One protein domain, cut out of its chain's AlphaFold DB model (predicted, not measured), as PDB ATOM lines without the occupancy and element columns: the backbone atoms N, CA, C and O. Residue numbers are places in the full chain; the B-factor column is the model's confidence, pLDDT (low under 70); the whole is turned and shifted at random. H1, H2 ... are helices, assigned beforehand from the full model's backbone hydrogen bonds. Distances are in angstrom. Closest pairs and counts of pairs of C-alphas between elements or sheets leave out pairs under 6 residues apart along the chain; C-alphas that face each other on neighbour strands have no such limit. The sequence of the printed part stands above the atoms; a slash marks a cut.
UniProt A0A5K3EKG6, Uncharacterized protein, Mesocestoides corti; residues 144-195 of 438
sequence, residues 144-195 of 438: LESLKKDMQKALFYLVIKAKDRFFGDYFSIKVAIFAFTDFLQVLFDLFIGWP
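This is residues 144 to 195 of the 438 residues of an uncharacterized protein of Mesocestoides corti (UniProt A0A5K3EKG6). Two helices, H1 and then H2, follow each other nearly end to end and make one long thin rod, with a small loop of residues 168 to 172 at the joint. The printed part has 52 residues, with two named helices and no named strand, and its class is all helix. It is extended, with a radius of gyration of the C-alphas of 19.1 A and spans of 64 by 11 by 10 A.

H1, residues 144 to 167, and H2, residues 173 to 192, touch only at the corner by their tight link of 5 residues. H1 touches H2 with residues 165 to 167 alone, and H2 touches H1 with residues 173 to 175 alone; the closest C-alphas of the two helices, those of Phe 166 and Ile 173, are 5.0 A apart. The helices run the same way at a shallow tilt of 20 degrees. In H2 every O i to N i+4 pair is within hydrogen-bond range; in H1, 18 of 20 are.

H1 begins at C-alpha 144, (-11.240, -1.894, -14.322), and is 33.1 A long from first to last C-alpha. H2 is 28.0 A long and ends at C-alpha 192, (-39.862, -39.366, 28.854).

The C-alphas farthest apart, those of Leu 144 and Gly 193, are 64.4 A apart. The printed part has no cut. Its mean pLDDT is 84.5, and residues 170, 193 and 195 are under 70.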
ATOM      1  N   LEU A 144     -10.056  -1.156 -13.878       89.75
ATOM      2  CA  LEU A 144     -11.240  -1.894 -14.322       89.75
ATOM      3  C   LEU A 144     -11.129  -3.393 -14.016       89.75
ATOM      4  O   LEU A 144     -12.086  -4.001 -13.540       89.75
ATOM      5  N   GLU A 145      -9.960  -3.995 -14.236       90.12
ATOM      6  CA  GLU A 145      -9.716  -5.397 -13.892       90.12
ATOM      7  C   GLU A 145      -9.819  -5.646 -12.379       90.12
ATOM      8  O   GLU A 145     -10.449  -6.615 -11.948       90.12
ATOM      9  N   SER A 146      -9.261  -4.741 -11.570       90.62
ATOM     10  CA  SER A 146      -9.355  -4.815 -10.107       90.62
ATOM     11  C   SER A 146     -10.802  -4.682  -9.640       90.62
ATOM     12  O   SER A 146     -11.274  -5.528  -8.887       90.62
ATOM     13  N   LEU A 147     -11.539  -3.701 -10.171       91.38
ATOM     14  CA  LEU A 147     -12.961  -3.514  -9.897       91.38
ATOM     15  C   LEU A 147     -13.768  -4.763 -10.262       91.38
ATOM     16  O   LEU A 147     -14.578  -5.228  -9.468       91.38
ATOM     17  N   LYS A 148     -13.518  -5.360 -11.433       89.38
ATOM     18  CA  LYS A 148     -14.178  -6.601 -11.855       89.38
ATOM     19  C   LYS A 148     -13.899  -7.743 -10.877       89.38
ATOM     20  O   LYS A 148     -14.818  -8.485 -10.535       89.38
ATOM     21  N   LYS A 149     -12.654  -7.882 -10.410       90.50
ATOM     22  CA  LYS A 149     -12.260  -8.897  -9.423       90.50
ATOM     23  C   LYS A 149     -12.926  -8.662  -8.065       90.50
ATOM     24  O   LYS A 149     -13.374  -9.617  -7.433       90.50
ATOM     25  N   ASP A 150     -13.034  -7.415  -7.630       92.19
ATOM     26  CA  ASP A 150     -13.662  -7.081  -6.353       92.19
ATOM     27  C   ASP A 150     -15.190  -7.216  -6.420       92.19
ATOM     28  O   ASP A 150     -15.787  -7.791  -5.512       92.19
ATOM     29  N   MET A 151     -15.824  -6.857  -7.542       90.44
ATOM     30  CA  MET A 151     -17.236  -7.167  -7.803       90.44
ATOM     31  C   MET A 151     -17.502  -8.675  -7.817       90.44
ATOM     32  O   MET A 151     -18.504  -9.126  -7.264       90.44
ATOM     33  N   GLN A 152     -16.612  -9.479  -8.414       90.56
ATOM     34  CA  GLN A 152     -16.718 -10.943  -8.373       90.56
ATOM     35  C   GLN A 152     -16.674 -11.469  -6.936       90.56
ATOM     36  O   GLN A 152     -17.479 -12.329  -6.587       90.56
ATOM     37  N   LYS A 153     -15.768 -10.954  -6.095       89.38
ATOM     38  CA  LYS A 153     -15.694 -11.329  -4.674       89.38
ATOM     39  C   LYS A 153     -16.945 -10.897  -3.910       89.38
ATOM     40  O   LYS A 153     -17.502 -11.699  -3.172       89.38
ATOM     41  N   ALA A 154     -17.414  -9.666  -4.105       91.88
ATOM     42  CA  ALA A 154     -18.619  -9.167  -3.447       91.88
ATOM     43  C   ALA A 154     -19.844 -10.024  -3.803       91.88
ATOM     44  O   ALA A 154     -20.562 -10.491  -2.920       91.88
ATOM     45  N   LEU A 155     -20.032 -10.324  -5.093       90.06
ATOM     46  CA  LEU A 155     -21.102 -11.207  -5.560       90.06
ATOM     47  C   LEU A 155     -20.935 -12.645  -5.072       90.06
ATOM     48  O   LEU A 155     -21.928 -13.299  -4.774       90.06
ATOM     49  N   PHE A 156     -19.706 -13.146  -4.967       89.81
ATOM     50  CA  PHE A 156     -19.437 -14.451  -4.373       89.81
ATOM     51  C   PHE A 156     -19.927 -14.513  -2.922       89.81
ATOM     52  O   PHE A 156     -20.634 -15.453  -2.551       89.81
ATOM     53  N   TYR A 157     -19.607 -13.498  -2.119       89.06
ATOM     54  CA  TYR A 157     -20.058 -13.444  -0.733       89.06
ATOM     55  C   TYR A 157     -21.579 -13.309  -0.625       89.06
ATOM     56  O   TYR A 157     -22.196 -14.012   0.169       89.06
ATOM     57  N   LEU A 158     -22.196 -12.474  -1.463       88.19
ATOM     58  CA  LEU A 158     -23.639 -12.239  -1.428       88.19
ATOM     59  C   LEU A 158     -24.436 -13.445  -1.948       88.19
ATOM     60  O   LEU A 158     -25.344 -13.928  -1.285       88.19
ATOM     61  N   VAL A 159     -24.111 -13.949  -3.137       87.19
ATOM     62  CA  VAL A 159     -24.935 -14.959  -3.819       87.19
ATOM     63  C   VAL A 159     -24.650 -16.367  -3.311       87.19
ATOM     64  O   VAL A 159     -25.570 -17.180  -3.236       87.19
ATOM     65  N   ILE A 160     -23.387 -16.676  -2.999       85.56
ATOM     66  CA  ILE A 160     -22.981 -18.024  -2.592       85.56
ATOM     67  C   ILE A 160     -22.892 -18.101  -1.079       85.56
ATOM     68  O   ILE A 160     -23.681 -18.809  -0.470       85.56
ATOM     69  N   LYS A 161     -21.989 -17.341  -0.449       84.75
ATOM     70  CA  LYS A 161     -21.735 -17.500   0.992       84.75
ATOM     71  C   LYS A 161     -22.937 -17.133   1.855       84.75
ATOM     72  O   LYS A 161     -23.238 -17.883   2.778       84.75
ATOM     73  N   ALA A 162     -23.639 -16.038   1.560       85.88
ATOM     74  CA  ALA A 162     -24.829 -15.682   2.329       85.88
ATOM     75  C   ALA A 162     -25.912 -16.752   2.158       85.88
ATOM     76  O   ALA A 162     -26.460 -17.239   3.141       85.88
ATOM     77  N   LYS A 163     -26.156 -17.204   0.923       85.06
ATOM     78  CA  LYS A 163     -27.109 -18.283   0.656       85.06
ATOM     79  C   LYS A 163     -26.737 -19.588   1.366       85.06
ATOM     80  O   LYS A 163     -27.610 -20.201   1.975       85.06
ATOM     81  N   ASP A 164     -25.477 -20.006   1.304       83.81
ATOM     82  CA  ASP A 164     -24.987 -21.218   1.966       83.81
ATOM     83  C   ASP A 164     -25.105 -21.095   3.494       83.81
ATOM     84  O   ASP A 164     -25.360 -22.086   4.175       83.81
ATOM     85  N   ARG A 165     -25.016 -19.877   4.049       83.56
ATOM     86  CA  ARG A 165     -25.269 -19.630   5.475       83.56
ATOM     87  C   ARG A 165     -26.738 -19.814   5.861       83.56
ATOM     88  O   ARG A 165     -27.012 -20.213   6.987       83.56
ATOM     89  N   PHE A 166     -27.682 -19.578   4.953       83.00
ATOM     90  CA  PHE A 166     -29.102 -19.841   5.208       83.00
ATOM     91  C   PHE A 166     -29.494 -21.298   4.921       83.00
ATOM     92  O   PHE A 166     -30.173 -21.913   5.739       83.00
ATOM     93  N   PHE A 167     -29.036 -21.868   3.799       78.88
ATOM     94  CA  PHE A 167     -29.557 -23.129   3.242       78.88
ATOM     95  C   PHE A 167     -28.505 -24.206   2.926       78.88
ATOM     96  O   PHE A 167     -28.854 -25.204   2.302       78.88
ATOM     97  N   GLY A 168     -27.233 -24.011   3.272       78.88
ATOM     98  CA  GLY A 168     -26.178 -25.000   3.020       78.88
ATOM     99  C   GLY A 168     -26.290 -26.259   3.889       78.88
ATOM    100  O   GLY A 168     -26.987 -26.270   4.897       78.88
ATOM    101  N   ASP A 169     -25.564 -27.310   3.522       75.31
ATOM    102  CA  ASP A 169     -25.721 -28.628   4.159       75.31
ATOM    103  C   ASP A 169     -24.869 -28.825   5.427       75.31
ATOM    104  O   ASP A 169     -25.147 -29.727   6.203       75.31
ATOM    105  N   TYR A 170     -23.855 -27.980   5.672       67.06
ATOM    106  CA  TYR A 170     -22.884 -28.192   6.766       67.06
ATOM    107  C   TYR A 170     -22.857 -27.081   7.827       67.06
ATOM    108  O   TYR A 170     -22.760 -27.361   9.013       67.06
ATOM    109  N   PHE A 171     -22.948 -25.807   7.429       72.94
ATOM    110  CA  PHE A 171     -22.890 -24.657   8.349       72.94
ATOM    111  C   PHE A 171     -23.980 -23.633   8.026       72.94
ATOM    112  O   PHE A 171     -23.703 -22.463   7.732       72.94
ATOM    113  N   SER A 172     -25.235 -24.073   8.078       84.56
ATOM    114  CA  SER A 172     -26.388 -23.224   7.787       84.56
ATOM    115  C   SER A 172     -27.336 -23.058   8.967       84.56
ATOM    116  O   SER A 172     -27.364 -23.874   9.883       84.56
ATOM    117  N   ILE A 173     -28.139 -21.995   8.917       85.38
ATOM    118  CA  ILE A 173     -29.244 -21.767   9.854       85.38
ATOM    119  C   ILE A 173     -30.245 -22.922   9.779       85.38
ATOM    120  O   ILE A 173     -30.721 -23.365  10.815       85.38
ATOM    121  N   LYS A 174     -30.505 -23.468   8.583       85.31
ATOM    122  CA  LYS A 174     -31.331 -24.670   8.420       85.31
ATOM    123  C   LYS A 174     -30.797 -25.831   9.265       85.31
ATOM    124  O   LYS A 174     -31.550 -26.391  10.050       85.31
ATOM    125  N   VAL A 175     -29.517 -26.172   9.120       86.56
ATOM    126  CA  VAL A 175     -28.894 -27.274   9.875       86.56
ATOM    127  C   VAL A 175     -28.889 -26.976  11.368       86.56
ATOM    128  O   VAL A 175     -29.175 -27.868  12.149       86.56
ATOM    129  N   ALA A 176     -28.642 -25.728  11.772       87.94
ATOM    130  CA  ALA A 176     -28.721 -25.340  13.177       87.94
ATOM    131  C   ALA A 176     -30.135 -25.520  13.752       87.94
ATOM    132  O   ALA A 176     -30.267 -25.986  14.876       87.94
ATOM    133  N   ILE A 177     -31.183 -25.198  12.985       88.81
ATOM    134  CA  ILE A 177     -32.575 -25.421  13.395       88.81
ATOM    135  C   ILE A 177     -32.867 -26.920  13.506       88.81
ATOM    136  O   ILE A 177     -33.403 -27.329  14.524       88.81
ATOM    137  N   PHE A 178     -32.488 -27.733  12.512       87.19
ATOM    138  CA  PHE A 178     -32.695 -29.187  12.572       87.19
ATOM    139  C   PHE A 178     -31.911 -29.838  13.716       87.19
ATOM    140  O   PHE A 178     -32.481 -30.562  14.515       87.19
ATOM    141  N   ALA A 179     -30.632 -29.507  13.882       86.50
ATOM    142  CA  ALA A 179     -29.835 -30.007  14.999       86.50
ATOM    143  C   ALA A 179     -30.404 -29.559  16.355       86.50
ATOM    144  O   ALA A 179     -30.336 -30.300  17.330       86.50
ATOM    145  N   PHE A 180     -30.987 -28.358  16.429       90.00
ATOM    146  CA  PHE A 180     -31.673 -27.896  17.630       90.00
ATOM    147  C   PHE A 180     -32.981 -28.658  17.875       90.00
ATOM    148  O   PHE A 180     -33.266 -28.993  19.020       90.00
ATOM    149  N   THR A 181     -33.763 -28.975  16.836       88.38
ATOM    150  CA  THR A 181     -34.957 -29.818  16.994       88.38
ATOM    151  C   THR A 181     -34.595 -31.238  17.394       88.38
ATOM    152  O   THR A 181     -35.251 -31.781  18.275       88.38
ATOM    153  N   ASP A 182     -33.536 -31.804  16.822       85.75
ATOM    154  CA  ASP A 182     -33.047 -33.138  17.174       85.75
ATOM    155  C   ASP A 182     -32.537 -33.143  18.619       85.75
ATOM    156  O   ASP A 182     -32.878 -34.026  19.396       85.75
ATOM    157  N   PHE A 183     -31.809 -32.100  19.033       87.31
ATOM    158  CA  PHE A 183     -31.424 -31.911  20.430       87.31
ATOM    159  C   PHE A 183     -32.643 -31.825  21.357       87.31
ATOM    160  O   PHE A 183     -32.644 -32.450  22.412       87.31
ATOM    161  N   LEU A 184     -33.690 -31.083  20.978       87.50
ATOM    162  CA  LEU A 184     -34.924 -31.006  21.762       87.50
ATOM    163  C   LEU A 184     -35.654 -32.352  21.827       87.50
ATOM    164  O   LEU A 184     -36.202 -32.673  22.876       87.50
ATOM    165  N   GLN A 185     -35.655 -33.129  20.744       83.88
ATOM    166  CA  GLN A 185     -36.219 -34.479  20.722       83.88
ATOM    167  C   GLN A 185     -35.427 -35.413  21.632       83.88
ATOM    168  O   GLN A 185     -36.024 -36.020  22.504       83.88
ATOM    169  N   VAL A 186     -34.096 -35.443  21.534       82.94
ATOM    170  CA  VAL A 186     -33.239 -36.238  22.428       82.94
ATOM    171  C   VAL A 186     -33.402 -35.805  23.887       82.94
ATOM    172  O   VAL A 186     -33.418 -36.641  24.786       82.94
ATOM    173  N   LEU A 187     -33.553 -34.505  24.146       86.12
ATOM    174  CA  LEU A 187     -33.826 -33.986  25.482       86.12
ATOM    175  C   LEU A 187     -35.193 -34.467  25.992       86.12
ATOM    176  O   LEU A 187     -35.305 -34.890  27.137       86.12
ATOM    177  N   PHE A 188     -36.226 -34.430  25.151       83.75
ATOM    178  CA  PHE A 188     -37.562 -34.929  25.478       83.75
ATOM    179  C   PHE A 188     -37.562 -36.447  25.700       83.75
ATOM    180  O   PHE A 188     -38.127 -36.920  26.683       83.75
ATOM    181  N   ASP A 189     -36.851 -37.190  24.856       81.12
ATOM    182  CA  ASP A 189     -36.637 -38.632  24.951       81.12
ATOM    183  C   ASP A 189     -35.874 -38.994  26.235       81.12
ATOM    184  O   ASP A 189     -36.207 -39.983  26.880       81.12
ATOM    185  N   LEU A 190     -34.924 -38.162  26.683       81.19
ATOM    186  CA  LEU A 190     -34.255 -38.316  27.980       81.19
ATOM    187  C   LEU A 190     -35.223 -38.118  29.156       81.19
ATOM    188  O   LEU A 190     -35.120 -38.819  30.161       81.19
ATOM    189  N   PHE A 191     -36.162 -37.174  29.046       81.81
ATOM    190  CA  PHE A 191     -37.146 -36.909  30.101       81.81
ATOM    191  C   PHE A 191     -38.293 -37.928  30.138       81.81
ATOM    192  O   PHE A 191     -38.837 -38.179  31.212       81.81
ATOM    193  N   ILE A 192     -38.677 -38.500  28.993       78.38
ATOM    194  CA  ILE A 192     -39.862 -39.366  28.854       78.38
ATOM    195  C   ILE A 192     -39.492 -40.839  28.623       78.38
ATOM    196  O   ILE A 192     -40.333 -41.718  28.789       78.38
ATOM    197  N   GLY A 193     -38.225 -41.131  28.323       65.75
ATOM    198  CA  GLY A 193     -37.711 -42.485  28.111       65.75
ATOM    199  C   GLY A 193     -38.128 -43.105  26.776       65.75
ATOM    200  O   GLY A 193     -38.234 -44.327  26.688       65.75
ATOM    201  N   TRP A 194     -38.403 -42.299  25.745       70.38
ATOM    202  CA  TRP A 194     -38.803 -42.808  24.432       70.38
ATOM    203  C   TRP A 194     -37.559 -43.214  23.618       70.38
ATOM    204  O   TRP A 194     -36.699 -42.374  23.366       70.38
ATOM    205  N   PRO A 195     -37.409 -44.482  23.195       60.19
ATOM    206  CA  PRO A 195     -36.231 -44.905  22.444       60.19
ATOM    207  C   PRO A 195     -36.291 -44.400  20.995       60.19
ATOM    208  O   PRO A 195     -37.187 -44.761  20.229       60.19
TER     209      PRO A 195